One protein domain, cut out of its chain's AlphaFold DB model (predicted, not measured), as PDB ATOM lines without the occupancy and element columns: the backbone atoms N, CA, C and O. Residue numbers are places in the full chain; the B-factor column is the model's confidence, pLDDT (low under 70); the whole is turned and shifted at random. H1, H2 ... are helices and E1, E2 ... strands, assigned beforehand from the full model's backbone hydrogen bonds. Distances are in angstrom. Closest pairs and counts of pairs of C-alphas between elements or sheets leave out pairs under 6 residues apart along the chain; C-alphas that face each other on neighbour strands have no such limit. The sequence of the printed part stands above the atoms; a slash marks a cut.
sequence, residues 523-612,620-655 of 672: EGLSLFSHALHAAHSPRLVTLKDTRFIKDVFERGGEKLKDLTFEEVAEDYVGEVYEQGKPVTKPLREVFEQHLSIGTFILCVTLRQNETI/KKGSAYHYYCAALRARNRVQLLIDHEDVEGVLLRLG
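What this domain is: This is residues 523 to 612 and 620 to 655 of the 672 residues of the protein "16S rRNA methyltransferase RsmB/F, putative" of Angomonas deanei (UniProt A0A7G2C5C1). A strongly twisted sheet of seven strands curls round one short helix, H3; H2 is on the same face of the sheet, and H1 crosses the opposite face. H4, near the end of the printed part, packs on H2 and is off the sheet. The printed part has 126 residues, with four named helices and seven named strands in the order H1 E1 H2 E2 E3 E4 H3 E5 E6 E7 H4; the class is mixed, helices and strands. The mixed sheet runs E2 E7 E6 E5 E1 E3 E4, with E5 and E1 parallel and the other neighbours antiparallel. The whole is compact, with a radius of gyration of the C-alphas of 14.0 A and spans of 42 by 38 by 29 A.

Where its parts are: Find C-alpha 523 at (-21.461, -1.926, 33.249); from there H1 runs 18.0 A to residue 534. E1 is residues 540 to 543, H2 547 to 555 and E2 562 to 564. Next come E3, residues 573 to 578, E4, 581 to 586, and directly after it H3, 587 to 594. E5, residues 598 to 605, measures 22.6 A. Past the cut, E6 begins at C-alpha 625, at (-13.457, -12.389, 35.416), and runs 25.0 A to residue 633. E7 is residues 637 to 640, and H4, 647 to 653, ends at C-alpha 653, at (-23.011, -14.461, 39.410).

How they stand to each other: Look first at the sheet, where E5 and E1 are parallel neighbours, and their N 603 and O 541, 2.8 A apart, are within hydrogen-bond range. So are N 542 and O 575 of E1 and E3, 2.9 A, and N 602 and O 628 of E5 and E6, 2.9 A. In the hairpin E3 and E4, N 576 and O 583 are 3.0 A apart; in the hairpin E6 and E7, N 631 and O 639 are 2.8 A apart. Edge strand E2 has N 563 2.9 A from O 638 of E7. The sheet and its helices make three layers, helices on both faces of a sheet: H2 and H3 are on one face, H1 on the other. H1 runs across the strands at a height over the sheet of 8.8 A, its closest C-alpha to E6 being Leu 525, 6.2 A from Tyr 627. H2 has a height of 8.1 A; its Val 552 and Asp 562 of E2 have C-alphas 6.1 A apart. E4, H3 and E5 form a split strand-helix-strand unit, two strands running the same way with E1 and E3 between them, and its crossover is right-handed. The closest C-alphas of H3 and E3 are Leu 587 and Val 573, 4.6 A. H4 touches H2 at Val 647 and Phe 553, C-alphas 6.0 A apart, opposite ways at a shallow tilt of 33 degrees, only just short of steep. Every O i to N i+4 pair is within hydrogen-bond range in H2, H3 and H4; in H1, 7 of 8 are.

The domain as a whole: The two C-alphas farthest apart, those of Lys 620 and Ala 634, are 42.8 A apart. Residues 613 to 619 are not printed, and C-alphas 612 and 620 are 8.8 A apart across this cut, in the link from E5 to E6. Of the links printed whole, none is long. The mean pLDDT of the printed part is 71.2; 54 residues are under 70, among them 523 to 538, 606 to 612 and 642 to 655.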
ATOM      1  N   GLU A 523     -21.856  -1.972  34.668       47.69
ATOM      2  CA  GLU A 523     -21.461  -1.926  33.249       47.69
ATOM      3  C   GLU A 523     -20.130  -1.204  33.013       47.69
ATOM      4  O   GLU A 523     -19.350  -1.612  32.157       47.69
ATOM      5  N   GLY A 524     -19.870  -0.130  33.762       50.12
ATOM      6  CA  GLY A 524     -18.628   0.631  33.665       50.12
ATOM      7  C   GLY A 524     -17.452  -0.115  34.282       50.12
ATOM      8  O   GLY A 524     -16.330   0.068  33.834       50.12
ATOM      9  N   LEU A 525     -17.704  -0.984  35.265       56.84
ATOM     10  CA  LEU A 525     -16.682  -1.748  35.986       56.84
ATOM     11  C   LEU A 525     -15.824  -2.633  35.081       56.84
ATOM     12  O   LEU A 525     -14.606  -2.600  35.218       56.84
ATOM     13  N   SER A 526     -16.424  -3.387  34.154       55.56
ATOM     14  CA  SER A 526     -15.650  -4.244  33.249       55.56
ATOM     15  C   SER A 526     -14.851  -3.423  32.239       55.56
ATOM     16  O   SER A 526     -13.680  -3.691  32.020       55.56
ATOM     17  N   LEU A 527     -15.420  -2.363  31.668       55.78
ATOM     18  CA  LEU A 527     -14.672  -1.451  30.792       55.78
ATOM     19  C   LEU A 527     -13.518  -0.754  31.529       55.78
ATOM     20  O   LEU A 527     -12.402  -0.673  31.017       55.78
ATOM     21  N   PHE A 528     -13.778  -0.272  32.744       57.50
ATOM     22  CA  PHE A 528     -12.800   0.442  33.554       57.50
ATOM     23  C   PHE A 528     -11.701  -0.490  34.068       57.50
ATOM     24  O   PHE A 528     -10.548  -0.080  34.140       57.50
ATOM     25  N   SER A 529     -12.012  -1.755  34.359       59.12
ATOM     26  CA  SER A 529     -11.012  -2.732  34.785       59.12
ATOM     27  C   SER A 529     -10.021  -3.080  33.677       59.12
ATOM     28  O   SER A 529      -8.831  -3.120  33.963       59.12
ATOM     29  N   HIS A 530     -10.456  -3.236  32.419       56.59
ATOM     30  CA  HIS A 530      -9.535  -3.418  31.282       56.59
ATOM     31  C   HIS A 530      -8.586  -2.223  31.149       56.59
ATOM     32  O   HIS A 530      -7.392  -2.380  30.901       56.59
ATOM     33  N   ALA A 531      -9.117  -1.025  31.377       55.22
ATOM     34  CA  ALA A 531      -8.365   0.218  31.398       55.22
ATOM     35  C   ALA A 531      -7.328   0.268  32.537       55.22
ATOM     36  O   ALA A 531      -6.163   0.583  32.296       55.22
ATOM     37  N   LEU A 532      -7.721  -0.087  33.765       59.94
ATOM     38  CA  LEU A 532      -6.807  -0.162  34.907       59.94
ATOM     39  C   LEU A 532      -5.755  -1.264  34.734       59.94
ATOM     40  O   LEU A 532      -4.607  -1.068  35.122       59.94
ATOM     41  N   HIS A 533      -6.132  -2.391  34.126       61.38
ATOM     42  CA  HIS A 533      -5.231  -3.499  33.819       61.38
ATOM     43  C   HIS A 533      -4.153  -3.068  32.820       61.38
ATOM     44  O   HIS A 533      -2.965  -3.267  33.070       61.38
ATOM     45  N   ALA A 534      -4.553  -2.390  31.739       53.69
ATOM     46  CA  ALA A 534      -3.636  -1.845  30.740       53.69
ATOM     47  C   ALA A 534      -2.720  -0.745  31.302       53.69
ATOM     48  O   ALA A 534      -1.570  -0.632  30.895       53.69
ATOM     49  N   ALA A 535      -3.214   0.053  32.251       53.72
ATOM     50  CA  ALA A 535      -2.433   1.095  32.914       53.72
ATOM     51  C   ALA A 535      -1.548   0.571  34.062       53.72
ATOM     52  O   ALA A 535      -0.913   1.381  34.737       53.72
ATOM     53  N   HIS A 536      -1.540  -0.744  34.326       65.94
ATOM     54  CA  HIS A 536      -0.876  -1.349  35.489       65.94
ATOM     55  C   HIS A 536      -1.228  -0.630  36.800       65.94
ATOM     56  O   HIS A 536      -0.374  -0.385  37.651       65.94
ATOM     57  N   SER A 537      -2.493  -0.225  36.935       65.56
ATOM     58  CA  SER A 537      -2.923   0.614  38.044       65.56
ATOM     59  C   SER A 537      -2.966  -0.186  39.347       65.56
ATOM     60  O   SER A 537      -3.586  -1.253  39.378       65.56
ATOM     61  N   PRO A 538      -2.435   0.355  40.460       68.25
ATOM     62  CA  PRO A 538      -2.571  -0.274  41.773       68.25
ATOM     63  C   PRO A 538      -4.032  -0.317  42.248       68.25
ATOM     64  O   PRO A 538      -4.376  -1.101  43.123       68.25
ATOM     65  N   ARG A 539      -4.929   0.480  41.641       75.44
ATOM     66  CA  ARG A 539      -6.374   0.503  41.929       75.44
ATOM     67  C   ARG A 539      -7.141  -0.691  41.340       75.44
ATOM     68  O   ARG A 539      -8.365  -0.725  41.458       75.44
ATOM     69  N   LEU A 540      -6.464  -1.643  40.699       76.81
ATOM     70  CA  LEU A 540      -7.027  -2.931  40.305       76.81
ATOM     71  C   LEU A 540      -6.369  -4.032  41.136       76.81
ATOM     72  O   LEU A 540      -5.193  -4.333  40.953       76.81
ATOM     73  N   VAL A 541      -7.148  -4.649  42.020       86.62
ATOM     74  CA  VAL A 541      -6.694  -5.759  42.862       86.62
ATOM     75  C   VAL A 541      -7.348  -7.040  42.372       86.62
ATOM     76  O   VAL A 541      -8.577  -7.133  42.330       86.62
ATOM     77  N   THR A 542      -6.546  -8.039  42.013       87.12
ATOM     78  CA  THR A 542      -7.055  -9.325  41.523       87.12
ATOM     79  C   THR A 542      -7.065 -10.370  42.635       87.12
ATOM     80  O   THR A 542      -6.029 -10.695  43.207       87.12
ATOM     81  N   LEU A 543      -8.238 -10.923  42.932       87.31
ATOM     82  CA  LEU A 543      -8.445 -12.031  43.857       87.31
ATOM     83  C   LEU A 543      -8.436 -13.357  43.090       87.31
ATOM     84  O   LEU A 543      -9.039 -13.478  42.018       87.31
ATOM     85  N   LYS A 544      -7.760 -14.366  43.648       78.44
ATOM     86  CA  LYS A 544      -7.627 -15.703  43.033       78.44
ATOM     87  C   LYS A 544      -8.777 -16.655  43.368       78.44
ATOM     88  O   LYS A 544      -8.859 -17.727  42.774       78.44
ATOM     89  N   ASP A 545      -9.628 -16.279  44.317       78.56
ATOM     90  CA  ASP A 545     -10.805 -17.035  44.726       78.56
ATOM     91  C   ASP A 545     -11.907 -16.104  45.261       78.56
ATOM     92  O   ASP A 545     -11.746 -14.883  45.339       78.56
ATOM     93  N   THR A 546     -13.058 -16.689  45.588       80.31
ATOM     94  CA  THR A 546     -14.270 -15.963  45.986       80.31
ATOM     95  C   THR A 546     -14.422 -15.792  47.500       80.31
ATOM     96  O   THR A 546     -15.409 -15.196  47.922       80.31
ATOM     97  N   ARG A 547     -13.532 -16.361  48.329       86.00
ATOM     98  CA  ARG A 547     -13.731 -16.489  49.788       86.00
ATOM     99  C   ARG A 547     -13.862 -15.130  50.462       86.00
ATOM    100  O   ARG A 547     -14.834 -14.904  51.169       86.00
ATOM    101  N   PHE A 548     -12.987 -14.187  50.111       88.00
ATOM    102  CA  PHE A 548     -13.081 -12.810  50.601       88.00
ATOM    103  C   PHE A 548     -14.441 -12.165  50.302       88.00
ATOM    104  O   PHE A 548     -15.019 -11.520  51.169       88.00
ATOM    105  N   ILE A 549     -14.979 -12.350  49.090       85.19
ATOM    106  CA  ILE A 549     -16.282 -11.776  48.740       85.19
ATOM    107  C   ILE A 549     -17.382 -12.409  49.596       85.19
ATOM    108  O   ILE A 549     -18.182 -11.672  50.158       85.19
ATOM    109  N   LYS A 550     -17.400 -13.742  49.751       81.56
ATOM    110  CA  LYS A 550     -18.392 -14.427  50.600       81.56
ATOM    111  C   LYS A 550     -18.361 -13.904  52.035       81.56
ATOM    112  O   LYS A 550     -19.402 -13.512  52.554       81.56
ATOM    113  N   ASP A 551     -17.169 -13.771  52.609       86.44
ATOM    114  CA  ASP A 551     -16.979 -13.247  53.962       86.44
ATOM    115  C   ASP A 551     -17.532 -11.835  54.140       86.44
ATOM    116  O   ASP A 551     -18.130 -11.538  55.170       86.44
ATOM    117  N   VAL A 552     -17.372 -10.953  53.147       85.94
ATOM    118  CA  VAL A 552     -17.951  -9.603  53.220       85.94
ATOM    119  C   VAL A 552     -19.481  -9.661  53.257       85.94
ATOM    120  O   VAL A 552     -20.109  -8.852  53.938       85.94
ATOM    121  N   PHE A 553     -20.108 -10.609  52.558       79.81
ATOM    122  CA  PHE A 553     -21.565 -10.741  52.575       79.81
ATOM    123  C   PHE A 553     -22.105 -11.412  53.839       79.81
ATOM    124  O   PHE A 553     -23.170 -10.992  54.298       79.81
ATOM    125  N   GLU A 554     -21.382 -12.393  54.383       81.38
ATOM    126  CA  GLU A 554     -21.747 -13.138  55.595       81.38
ATOM    127  C   GLU A 554     -21.459 -12.347  56.878       81.38
ATOM    128  O   GLU A 554     -22.287 -12.313  57.786       81.38
ATOM    129  N   ARG A 555     -20.299 -11.681  56.952       82.38
ATOM    130  CA  ARG A 555     -19.807 -11.007  58.166       82.38
ATOM    131  C   ARG A 555     -19.879  -9.483  58.096       82.38
ATOM    132  O   ARG A 555     -19.993  -8.842  59.134       82.38
ATOM    133  N   GLY A 556     -19.886  -8.885  56.902       72.44
ATOM    134  CA  GLY A 556     -19.832  -7.425  56.720       72.44
ATOM    135  C   GLY A 556     -21.145  -6.666  56.955       72.44
ATOM    136  O   GLY A 556     -21.350  -5.575  56.418       72.44
ATOM    137  N   GLY A 557     -22.067  -7.250  57.725       68.88
ATOM    138  CA  GLY A 557     -23.377  -6.687  58.042       68.88
ATOM    139  C   GLY A 557     -24.362  -6.643  56.864       68.88
ATOM    140  O   GLY A 557     -24.012  -6.769  55.689       68.88
ATOM    141  N   GLU A 558     -25.650  -6.456  57.160       59.84
ATOM    142  CA  GLU A 558     -26.700  -6.431  56.126       59.84
ATOM    143  C   GLU A 558     -26.677  -5.158  55.269       59.84
ATOM    144  O   GLU A 558     -26.932  -5.223  54.069       59.84
ATOM    145  N   LYS A 559     -26.355  -4.000  55.866       61.41
ATOM    146  CA  LYS A 559     -26.510  -2.684  55.214       61.41
ATOM    147  C   LYS A 559     -25.252  -2.128  54.555       61.41
ATOM    148  O   LYS A 559     -25.372  -1.413  53.564       61.41
ATOM    149  N   LEU A 560     -24.073  -2.353  55.136       63.16
ATOM    150  CA  LEU A 560     -22.848  -1.663  54.715       63.16
ATOM    151  C   LEU A 560     -21.903  -2.540  53.900       63.16
ATOM    152  O   LEU A 560     -21.192  -1.971  53.070       63.16
ATOM    153  N   LYS A 561     -21.950  -3.869  54.082       80.56
ATOM    154  CA  LYS A 561     -21.086  -4.841  53.398       80.56
ATOM    155  C   LYS A 561     -19.612  -4.439  53.532       80.56
ATOM    156  O   LYS A 561     -18.907  -4.270  52.534       80.56
ATOM    157  N   ASP A 562     -19.170  -4.219  54.771       85.50
ATOM    158  CA  ASP A 562     -17.811  -3.795  55.120       85.50
ATOM    159  C   ASP A 562     -17.142  -4.709  56.151       85.50
ATOM    160  O   ASP A 562     -17.783  -5.176  57.081       85.50
ATOM    161  N   LEU A 563     -15.839  -4.944  55.988       88.50
ATOM    162  CA  LEU A 563     -14.991  -5.644  56.954       88.50
ATOM    163  C   LEU A 563     -13.889  -4.706  57.439       88.50
ATOM    164  O   LEU A 563     -13.335  -3.926  56.658       88.50
ATOM    165  N   THR A 564     -13.532  -4.802  58.713       88.75
ATOM    166  CA  THR A 564     -12.280  -4.243  59.230       88.75
ATOM    167  C   THR A 564     -11.082  -5.058  58.738       88.75
ATOM    168  O   THR A 564     -11.213  -6.228  58.384       88.75
ATOM    169  N   PHE A 565      -9.892  -4.461  58.706       88.38
ATOM    170  CA  PHE A 565      -8.672  -5.146  58.264       88.38
ATOM    171  C   PHE A 565      -8.317  -6.342  59.157       88.38
ATOM    172  O   PHE A 565      -7.800  -7.341  58.658       88.38
ATOM    173  N   GLU A 566      -8.656  -6.272  60.445       86.62
ATOM    174  CA  GLU A 566      -8.502  -7.360  61.417       86.62
ATOM    175  C   GLU A 566      -9.402  -8.560  61.085       86.62
ATOM    176  O   GLU A 566      -8.997  -9.707  61.256       86.62
ATOM    177  N   GLU A 567     -10.595  -8.306  60.541       87.69
ATOM    178  CA  GLU A 567     -11.549  -9.343  60.134       87.69
ATOM    179  C   GLU A 567     -11.199  -9.992  58.786       87.69
ATOM    180  O   GLU A 567     -11.742 -11.057  58.465       87.69
ATOM    181  N   VAL A 568     -10.306  -9.383  57.993       87.75
ATOM    182  CA  VAL A 568      -9.765  -9.978  56.763       87.75
ATOM    183  C   VAL A 568      -8.795 -11.095  57.148       87.75
ATOM    184  O   VAL A 568      -7.790 -10.836  57.812       87.75
ATOM    185  N   ALA A 569      -9.094 -12.326  56.723       86.81
ATOM    186  CA  ALA A 569      -8.277 -13.499  57.018       86.81
ATOM    187  C   ALA A 569      -6.861 -13.377  56.427       86.81
ATOM    188  O   ALA A 569      -6.669 -12.826  55.339       86.81
ATOM    189  N   GLU A 570      -5.866 -13.899  57.146       86.06
ATOM    190  CA  GLU A 570      -4.447 -13.759  56.790       86.06
ATOM    191  C   GLU A 570      -4.051 -14.545  55.534       86.06
ATOM    192  O   GLU A 570      -3.089 -14.186  54.856       86.06
ATOM    193  N   ASP A 571      -4.798 -15.597  55.195       88.25
ATOM    194  CA  ASP A 571      -4.547 -16.445  54.029       88.25
ATOM    195  C   ASP A 571      -5.150 -15.885  52.728       88.25
ATOM    196  O   ASP A 571      -4.933 -16.443  51.646       88.25
ATOM    197  N   TYR A 572      -5.895 -14.777  52.798       90.31
ATOM    198  CA  TYR A 572      -6.383 -14.087  51.610       90.31
ATOM    199  C   TYR A 572      -5.244 -13.383  50.894       90.31
ATOM    200  O   TYR A 572      -4.445 -12.671  51.496       90.31
ATOM    201  N   VAL A 573      -5.199 -13.551  49.572       88.81
ATOM    202  CA  VAL A 573      -4.158 -12.976  48.718       88.81
ATOM    203  C   VAL A 573      -4.761 -12.127  47.609       88.81
ATOM    204  O   VAL A 573      -5.743 -12.513  46.968       88.81
ATOM    205  N   GLY A 574      -4.143 -10.974  47.373       88.00
ATOM    206  CA  GLY A 574      -4.433 -10.080  46.261       88.00
ATOM    207  C   GLY A 574      -3.222  -9.961  45.343       88.00
ATOM    208  O   GLY A 574      -2.080  -9.940  45.797       88.00
ATOM    209  N   GLU A 575      -3.466  -9.896  44.041       87.56
ATOM    210  CA  GLU A 575      -2.452  -9.569  43.044       87.56
ATOM    211  C   GLU A 575      -2.609  -8.110  42.604       87.56
ATOM    212  O   GLU A 575      -3.701  -7.684  42.219       87.56
ATOM    213  N   VAL A 576      -1.512  -7.358  42.684       83.19
ATOM    214  CA  VAL A 576      -1.397  -5.946  42.287       83.19
ATOM    215  C   VAL A 576      -0.217  -5.759  41.342       83.19
ATOM    216  O   VAL A 576       0.652  -6.625  41.246       83.19
ATOM    217  N   TYR A 577      -0.172  -4.634  40.633       72.12
ATOM    218  CA  TYR A 577       0.954  -4.299  39.766       72.12
ATOM    219  C   TYR A 577       1.982  -3.436  40.503       72.12
ATOM    220  O   TYR A 577       1.677  -2.322  40.918       72.12
ATOM    221  N   GLU A 578       3.222  -3.918  40.584       72.94
ATOM    222  CA  GLU A 578       4.382  -3.150  41.043       72.94
ATOM    223  C   GLU A 578       5.415  -3.089  39.915       72.94
ATOM    224  O   GLU A 578       5.779  -4.110  39.332       72.94
ATOM    225  N   GLN A 579       5.881  -1.883  39.571       71.81
ATOM    226  CA  GLN A 579       6.884  -1.672  38.511       71.81
ATOM    227  C   GLN A 579       6.533  -2.381  37.180       71.81
ATOM    228  O   GLN A 579       7.405  -2.890  36.476       71.81
ATOM    229  N   GLY A 580       5.239  -2.443  36.844       63.78
ATOM    230  CA  GLY A 580       4.734  -3.078  35.621       63.78
ATOM    231  C   GLY A 580       4.661  -4.611  35.657       63.78
ATOM    232  O   GLY A 580       4.371  -5.218  34.631       63.78
ATOM    233  N   LYS A 581       4.891  -5.257  36.808       74.62
ATOM    234  CA  LYS A 581       4.766  -6.714  36.976       74.62
ATOM    235  C   LYS A 581       3.687  -7.069  38.006       74.62
ATOM    236  O   LYS A 581       3.573  -6.368  39.009       74.62
ATOM    237  N   PRO A 582       2.915  -8.149  37.790       79.06
ATOM    238  CA  PRO A 582       1.981  -8.641  38.794       79.06
ATOM    239  C   PRO A 582       2.745  -9.252  39.976       79.06
ATOM    240  O   PRO A 582       3.627 -10.094  39.794       79.06
ATOM    241  N   VAL A 583       2.392  -8.836  41.191       85.88
ATOM    242  CA  VAL A 583       2.941  -9.335  42.456       85.88
ATOM    243  C   VAL A 583       1.780  -9.795  43.333       85.88
ATOM    244  O   VAL A 583       0.808  -9.070  43.527       85.88
ATOM    245  N   THR A 584       1.863 -11.024  43.849       90.00
ATOM    246  CA  THR A 584       0.873 -11.578  44.786       90.00
ATOM    247  C   THR A 584       1.309 -11.302  46.221       90.00
ATOM    248  O   THR A 584       2.437 -11.635  46.581       90.00
ATOM    249  N   LYS A 585       0.413 -10.741  47.036       90.06
ATOM    250  CA  LYS A 585       0.658 -10.369  48.436       90.06
ATOM    251  C   LYS A 585      -0.541 -10.719  49.323       90.06
ATOM    252  O   LYS A 585      -1.644 -10.884  48.790       90.06
ATOM    253  N   PRO A 586      -0.367 -10.828  50.651       92.56
ATOM    254  CA  PRO A 586      -1.489 -10.890  51.580       92.56
ATOM    255  C   PRO A 586      -2.449  -9.719  51.346       92.56
ATOM    256  O   PRO A 586      -2.028  -8.575  51.184       92.56
ATOM    257  N   LEU A 587      -3.752  -9.990  51.314       90.75
ATOM    258  CA  LEU A 587      -4.763  -9.004  50.936       90.75
ATOM    259  C   LEU A 587      -4.810  -7.822  51.919       90.75
ATOM    260  O   LEU A 587      -5.038  -6.688  51.504       90.75
ATOM    261  N   ARG A 588      -4.518  -8.072  53.203       90.38
ATOM    262  CA  ARG A 588      -4.354  -7.022  54.218       90.38
ATOM    263  C   ARG A 588      -3.192  -6.077  53.880       90.38
ATOM    264  O   ARG A 588      -3.394  -4.868  53.874       90.38
ATOM    265  N   GLU A 589      -2.027  -6.612  53.497       88.94
ATOM    266  CA  GLU A 589      -0.873  -5.803  53.057       88.94
ATOM    267  C   GLU A 589      -1.236  -4.955  51.829       88.94
ATOM    268  O   GLU A 589      -0.892  -3.776  51.759       88.94
ATOM    269  N   VAL A 590      -1.985  -5.525  50.876       87.69
ATOM    270  CA  VAL A 590      -2.470  -4.792  49.696       87.69
ATOM    271  C   VAL A 590      -3.324  -3.584  50.100       87.69
ATOM    272  O   VAL A 590      -3.134  -2.494  49.560       87.69
ATOM    273  N   PHE A 591      -4.246  -3.749  51.050       87.44
ATOM    274  CA  PHE A 591      -5.105  -2.657  51.512       87.44
ATOM    275  C   PHE A 591      -4.352  -1.588  52.311       87.44
ATOM    276  O   PHE A 591      -4.679  -0.411  52.186       87.44
ATOM    277  N   GLU A 592      -3.361  -1.980  53.110       85.56
ATOM    278  CA  GLU A 592      -2.621  -1.066  53.984       85.56
ATOM    279  C   GLU A 592      -1.508  -0.299  53.261       85.56
ATOM    280  O   GLU A 592      -1.290   0.877  53.548       85.56
ATOM    281  N   GLN A 593      -0.795  -0.955  52.341       82.06
ATOM    282  CA  GLN A 593       0.474  -0.449  51.804       82.06
ATOM    283  C   GLN A 593       0.431  -0.117  50.308       82.06
ATOM    284  O   GLN A 593       1.233   0.692  49.847       82.06
ATOM    285  N   HIS A 594      -0.497  -0.707  49.544       76.81
ATOM    286  CA  HIS A 594      -0.531  -0.582  48.072       76.81
ATOM    287  C   HIS A 594      -1.690   0.253  47.543       76.81
ATOM    288  O   HIS A 594      -1.723   0.610  46.364       76.81
ATOM    289  N   LEU A 595      -2.642   0.593  48.406       73.31
ATOM    290  CA  LEU A 595      -3.800   1.394  48.056       73.31
ATOM    291  C   LEU A 595      -3.868   2.640  48.932       73.31
ATOM    292  O   LEU A 595      -3.915   2.569  50.155       73.31
ATOM    293  N   SER A 596      -3.970   3.803  48.297       67.81
ATOM    294  CA  SER A 596      -4.390   5.013  48.998       67.81
ATOM    295  C   SER A 596      -5.877   4.933  49.368       67.81
ATOM    296  O   SER A 596      -6.648   4.165  48.782       67.81
ATOM    297  N   ILE A 597      -6.322   5.753  50.323       65.88
ATOM    298  CA  ILE A 597      -7.752   5.872  50.653       65.88
ATOM    299  C   ILE A 597      -8.553   6.178  49.380       65.88
ATOM    300  O   ILE A 597      -8.079   6.839  48.452       65.88
ATOM    301  N   GLY A 598      -9.777   5.660  49.321       62.44
ATOM    302  CA  GLY A 598     -10.665   5.823  48.179       62.44
ATOM    303  C   GLY A 598     -11.118   4.482  47.633       62.44
ATOM    304  O   GLY A 598     -11.064   3.460  48.311       62.44
ATOM    305  N   THR A 599     -11.631   4.493  46.412       68.69
ATOM    306  CA  THR A 599     -12.204   3.296  45.793       68.69
ATOM    307  C   THR A 599     -11.248   2.649  44.819       68.69
ATOM    308  O   THR A 599     -10.426   3.316  44.195       68.69
ATOM    309  N   PHE A 600     -11.447   1.363  44.622       73.38
ATOM    310  CA  PHE A 600     -10.668   0.528  43.732       73.38
ATOM    311  C   PHE A 600     -11.579  -0.553  43.135       73.38
ATOM    312  O   PHE A 600     -12.729  -0.720  43.556       73.38
ATOM    313  N   ILE A 601     -11.083  -1.251  42.117       75.69
ATOM    314  CA  ILE A 601     -11.780  -2.378  41.501       75.69
ATOM    315  C   ILE A 601     -11.171  -3.673  42.022       75.69
ATOM    316  O   ILE A 601      -9.964  -3.889  41.925       75.69
ATOM    317  N   LEU A 602     -12.031  -4.547  42.532       83.94
ATOM    318  CA  LEU A 602     -11.711  -5.937  42.816       83.94
ATOM    319  C   LEU A 602     -12.052  -6.784  41.595       83.94
ATOM    320  O   LEU A 602     -13.191  -6.775  41.136       83.94
ATOM    321  N   CYS A 603     -11.076  -7.521  41.082       83.75
ATOM    322  CA  CYS A 603     -11.245  -8.492  40.012       83.75
ATOM    323  C   CYS A 603     -11.152  -9.904  40.588       83.75
ATOM    324  O   CYS A 603     -10.086 -10.336  41.002       83.75
ATOM    325  N   VAL A 604     -12.246 -10.649  40.613       82.19
ATOM    326  CA  VAL A 604     -12.279 -12.038  41.070       82.19
ATOM    327  C   VAL A 604     -12.084 -12.952  39.872       82.19
ATOM    328  O   VAL A 604     -12.898 -12.961  38.946       82.19
ATOM    329  N   THR A 605     -10.999 -13.721  39.895       72.88
ATOM    330  CA  THR A 605     -10.726 -14.747  38.888       72.88
ATOM    331  C   THR A 605     -11.238 -16.080  39.401       72.88
ATOM    332  O   THR A 605     -10.758 -16.590  40.411       72.88
ATOM    333  N   LEU A 606     -12.200 -16.669  38.699       65.06
ATOM    334  CA  LEU A 606     -12.657 -18.015  39.017       65.06
ATOM    335  C   LEU A 606     -11.705 -19.022  38.384       65.06
ATOM    336  O   LEU A 606     -11.622 -19.128  37.160       65.06
ATOM    337  N   ARG A 607     -10.996 -19.788  39.216       56.72
ATOM    338  CA  ARG A 607     -10.394 -21.045  38.770       56.72
ATOM    339  C   ARG A 607     -11.537 -22.036  38.581       56.72
ATOM    340  O   ARG A 607     -11.959 -22.672  39.540       56.72
ATOM    341  N   GLN A 608     -12.084 -22.120  37.372       48.00
ATOM    342  CA  GLN A 608     -12.950 -23.243  37.034       48.00
ATOM    343  C   GLN A 608     -12.081 -24.500  37.080       48.00
ATOM    344  O   GLN A 608     -11.235 -24.713  36.212       48.00
ATOM    345  N   ASN A 609     -12.248 -25.304  38.129       38.06
ATOM    346  CA  ASN A 609     -11.945 -26.716  37.999       38.06
ATOM    347  C   ASN A 609     -12.843 -27.242  36.873       38.06
ATOM    348  O   ASN A 609     -14.055 -27.065  36.920       38.06
ATOM    349  N   GLU A 610     -12.193 -27.854  35.887       35.53
ATOM    350  CA  GLU A 610     -12.763 -28.555  34.735       35.53
ATOM    351  C   GLU A 610     -13.244 -27.676  33.568       35.53
ATOM    352  O   GLU A 610     -14.237 -26.954  33.596       35.53
ATOM    353  N   THR A 611     -12.480 -27.792  32.481       29.70
ATOM    354  CA  THR A 611     -12.806 -27.385  31.117       29.70
ATOM    355  C   THR A 611     -14.239 -27.750  30.739       29.70
ATOM    356  O   THR A 611     -14.527 -28.913  30.459       29.70
ATOM    357  N   ILE A 612     -15.114 -26.753  30.599       30.42
ATOM    358  CA  ILE A 612     -16.312 -26.904  29.767       30.42
ATOM    359  C   ILE A 612     -15.835 -26.860  28.311       30.42
ATOM    360  O   ILE A 612     -15.646 -25.790  27.729       30.42
ATOM    361  N   LYS A 620     -10.961 -22.322  23.362       33.91
ATOM    362  CA  LYS A 620     -10.740 -22.263  24.814       33.91
ATOM    363  C   LYS A 620     -11.494 -21.052  25.384       33.91
ATOM    364  O   LYS A 620     -11.093 -19.917  25.135       33.91
ATOM    365  N   LYS A 621     -12.559 -21.267  26.167       37.28
ATOM    366  CA  LYS A 621     -13.170 -20.191  26.966       37.28
ATOM    367  C   LYS A 621     -12.142 -19.727  28.003       37.28
ATOM    368  O   LYS A 621     -11.683 -20.520  28.821       37.28
ATOM    369  N   GLY A 622     -11.731 -18.463  27.912       40.81
ATOM    370  CA  GLY A 622     -10.840 -17.830  28.883       40.81
ATOM    371  C   GLY A 622     -11.474 -17.748  30.275       40.81
ATOM    372  O   GLY A 622     -12.690 -17.864  30.420       40.81
ATOM    373  N   SER A 623     -10.640 -17.548  31.296       48.62
ATOM    374  CA  SER A 623     -11.056 -17.367  32.691       48.62
ATOM    375  C   SER A 623     -12.180 -16.330  32.814       48.62
ATOM    376  O   SER A 623     -12.063 -15.217  32.303       48.62
ATOM    377  N   ALA A 624     -13.270 -16.672  33.506       55.78
ATOM    378  CA  ALA A 624     -14.361 -15.735  33.756       55.78
ATOM    379  C   ALA A 624     -13.963 -14.743  34.865       55.78
ATOM    380  O   ALA A 624     -13.860 -15.114  36.039       55.78
ATOM    381  N   TYR A 625     -13.739 -13.483  34.487       67.50
ATOM    382  CA  TYR A 625     -13.457 -12.389  35.416       67.50
ATOM    383  C   TYR A 625     -14.748 -11.724  35.900       67.50
ATOM    384  O   TYR A 625     -15.642 -11.413  35.106       67.50
ATOM    385  N   HIS A 626     -14.819 -11.465  37.204       72.31
ATOM    386  CA  HIS A 626     -15.921 -10.746  37.840       72.31
ATOM    387  C   HIS A 626     -15.394  -9.511  38.559       72.31
ATOM    388  O   HIS A 626     -14.409  -9.594  39.284       72.31
ATOM    389  N   TYR A 627     -16.042  -8.363  38.367       73.69
ATOM    390  CA  TYR A 627     -15.557  -7.084  38.884       73.69
ATOM    391  C   TYR A 627     -16.503  -6.518  39.940       73.69
ATOM    392  O   TYR A 627     -17.709  -6.443  39.713       73.69
ATOM    393  N   TYR A 628     -15.941  -6.064  41.057       74.25
ATOM    394  CA  TYR A 628     -16.656  -5.378  42.129       74.25
ATOM    395  C   TYR A 628     -16.022  -4.018  42.401       74.25
ATOM    396  O   TYR A 628     -14.800  -3.868  42.375       74.25
ATOM    397  N   CYS A 629     -16.854  -3.018  42.682       72.25
ATOM    398  CA  CYS A 629     -16.373  -1.740  43.184       72.25
ATOM    399  C   CYS A 629     -16.200  -1.844  44.701       72.25
ATOM    400  O   CYS A 629     -17.111  -2.293  45.395       72.25
ATOM    401  N   ALA A 630     -15.045  -1.435  45.217       79.50
ATOM    402  CA  ALA A 630     -14.746  -1.442  46.642       79.50
ATOM    403  C   ALA A 630     -14.200  -0.086  47.091       79.50
ATOM    404  O   ALA A 630     -13.707   0.692  46.276       79.50
ATOM    405  N   ALA A 631     -14.287   0.207  48.386       77.06
ATOM    406  CA  ALA A 631     -13.753   1.413  49.004       77.06
ATOM    407  C   ALA A 631     -12.954   1.084  50.260       77.06
ATOM    408  O   ALA A 631     -13.456   0.395  51.143       77.06
ATOM    409  N   LEU A 632     -11.761   1.661  50.383       76.88
ATOM    410  CA  LEU A 632     -11.074   1.758  51.664       76.88
ATOM    411  C   LEU A 632     -11.658   2.931  52.454       76.88
ATOM    412  O   LEU A 632     -11.708   4.069  51.974       76.88
ATOM    413  N   ARG A 633     -12.141   2.645  53.662       70.25
ATOM    414  CA  ARG A 633     -12.785   3.593  54.577       70.25
ATOM    415  C   ARG A 633     -11.989   3.669  55.871       70.25
ATOM    416  O   ARG A 633     -11.481   2.660  56.343       70.25
ATOM    417  N   ALA A 634     -11.889   4.877  56.430       65.19
ATOM    418  CA  ALA A 634     -11.296   5.134  57.748       65.19
ATOM    419  C   ALA A 634      -9.897   4.512  57.984       65.19
ATOM    420  O   ALA A 634      -9.499   4.320  59.124       65.19
ATOM    421  N   ARG A 635      -9.148   4.203  56.908       66.56
ATOM    422  CA  ARG A 635      -7.846   3.500  56.908       66.56
ATOM    423  C   ARG A 635      -7.807   2.110  57.560       66.56
ATOM    424  O   ARG A 635      -6.729   1.546  57.661       66.56
ATOM    425  N   ASN A 636      -8.937   1.547  57.974       80.88
ATOM    426  CA  ASN A 636      -8.978   0.240  58.634       80.88
ATOM    427  C   ASN A 636     -10.136  -0.642  58.168       80.88
ATOM    428  O   ASN A 636     -10.370  -1.696  58.755       80.88
ATOM    429  N   ARG A 637     -10.898  -0.205  57.161       83.00
ATOM    430  CA  ARG A 637     -12.061  -0.924  56.645       83.00
ATOM    431  C   ARG A 637     -12.042  -0.996  55.136       83.00
ATOM    432  O   ARG A 637     -11.686  -0.031  54.456       83.00
ATOM    433  N   VAL A 638     -12.514  -2.118  54.619       86.31
ATOM    434  CA  VAL A 638     -12.823  -2.325  53.210       86.31
ATOM    435  C   VAL A 638     -14.326  -2.529  53.065       86.31
ATOM    436  O   VAL A 638     -14.922  -3.350  53.749       86.31
ATOM    437  N   GLN A 639     -14.946  -1.759  52.179       83.56
ATOM    438  CA  GLN A 639     -16.377  -1.799  51.905       83.56
ATOM    439  C   GLN A 639     -16.618  -2.209  50.455       83.56
ATOM    440  O   GLN A 639     -16.099  -1.556  49.550       83.56
ATOM    441  N   LEU A 640     -17.465  -3.210  50.217       78.81
ATOM    442  CA  LEU A 640     -17.989  -3.481  48.880       78.81
ATOM    443  C   LEU A 640     -19.118  -2.495  48.552       78.81
ATOM    444  O   LEU A 640     -20.077  -2.330  49.300       78.81
ATOM    445  N   LEU A 641     -19.000  -1.808  47.419       70.44
ATOM    446  CA  LEU A 641     -19.971  -0.824  46.941       70.44
ATOM    447  C   LEU A 641     -20.976  -1.500  46.002       70.44
ATOM    448  O   LEU A 641     -20.975  -1.246  44.799       70.44
ATOM    449  N   ILE A 642     -21.798  -2.387  46.559       63.41
ATOM    450  CA  ILE A 642     -22.770  -3.206  45.824       63.41
ATOM    451  C   ILE A 642     -24.181  -2.850  46.306       63.41
ATOM    452  O   ILE A 642     -24.397  -2.678  47.504       63.41
ATOM    453  N   ASP A 643     -25.133  -2.737  45.378       52.22
ATOM    454  CA  ASP A 643     -26.548  -2.535  45.704       52.22
ATOM    455  C   ASP A 643     -27.261  -3.894  45.832       52.22
ATOM    456  O   ASP A 643     -27.083  -4.748  44.968       52.22
ATOM    457  N   HIS A 644     -28.069  -4.065  46.891       54.12
ATOM    458  CA  HIS A 644     -29.065  -5.135  47.113       54.12
ATOM    459  C   HIS A 644     -28.761  -6.507  46.474       54.12
ATOM    460  O   HIS A 644     -29.585  -7.052  45.742       54.12
ATOM    461  N   GLU A 645     -27.591  -7.073  46.763       60.41
ATOM    462  CA  GLU A 645     -27.235  -8.442  46.383       60.41
ATOM    463  C   GLU A 645     -27.073  -9.281  47.657       60.41
ATOM    464  O   GLU A 645     -26.573  -8.789  48.670       60.41
ATOM    465  N   ASP A 646     -27.539 -10.522  47.639       58.88
ATOM    466  CA  ASP A 646     -27.350 -11.498  48.709       58.88
ATOM    467  C   ASP A 646     -26.232 -12.491  48.349       58.88
ATOM    468  O   ASP A 646     -25.689 -12.483  47.240       58.88
ATOM    469  N   VAL A 647     -25.841 -13.337  49.309       60.62
ATOM    470  CA  VAL A 647     -24.786 -14.346  49.097       60.62
ATOM    471  C   VAL A 647     -25.154 -15.259  47.924       60.62
ATOM    472  O   VAL A 647     -24.298 -15.571  47.100       60.62
ATOM    473  N   GLU A 648     -26.425 -15.652  47.809       61.09
ATOM    474  CA  GLU A 648     -26.915 -16.516  46.734       61.09
ATOM    475  C   GLU A 648     -26.763 -15.860  45.352       61.09
ATOM    476  O   GLU A 648     -26.196 -16.470  44.443       61.09
ATOM    477  N   GLY A 649     -27.162 -14.593  45.203       62.88
ATOM    478  CA  GLY A 649     -26.986 -13.815  43.976       62.88
ATOM    479  C   GLY A 649     -25.518 -13.662  43.569       62.88
ATOM    480  O   GLY A 649     -25.182 -13.807  42.390       62.88
ATOM    481  N   VAL A 650     -24.628 -13.471  44.546       62.69
ATOM    482  CA  VAL A 650     -23.175 -13.424  44.328       62.69
ATOM    483  C   VAL A 650     -22.637 -14.771  43.847       62.69
ATOM    484  O   VAL A 650     -21.866 -14.807  42.889       62.69
ATOM    485  N   LEU A 651     -23.035 -15.880  44.478       60.66
ATOM    486  CA  LEU A 651     -22.612 -17.230  44.083       60.66
ATOM    487  C   LEU A 651     -23.080 -17.567  42.667       60.66
ATOM    488  O   LEU A 651     -22.272 -18.012  41.851       60.66
ATOM    489  N   LEU A 652     -24.339 -17.256  42.352       63.31
ATOM    490  CA  LEU A 652     -24.911 -17.399  41.016       63.31
ATOM    491  C   LEU A 652     -24.139 -16.578  39.980       63.31
ATOM    492  O   LEU A 652     -23.798 -17.091  38.911       63.31
ATOM    493  N   ARG A 653     -23.814 -15.317  40.293       60.38
ATOM    494  CA  ARG A 653     -23.011 -14.461  39.410       60.38
ATOM    495  C   ARG A 653     -21.625 -15.049  39.179       60.38
ATOM    496  O   ARG A 653     -21.139 -15.016  38.057       60.38
ATOM    497  N   LEU A 654     -21.017 -15.600  40.223       60.34
ATOM    498  CA  LEU A 654     -19.709 -16.245  40.183       60.34
ATOM    499  C   LEU A 654     -19.761 -17.676  39.614       60.34
ATOM    500  O   LEU A 654     -18.759 -18.382  39.674       60.34
ATOM    501  N   GLY A 655     -20.895 -18.129  39.068       54.41
ATOM    502  CA  GLY A 655     -21.026 -19.464  38.478       54.41
ATOM    503  C   GLY A 655     -20.789 -20.608  39.470       54.41
ATOM    504  O   GLY A 655     -20.424 -21.704  39.056       54.41
TER     505      GLY A 655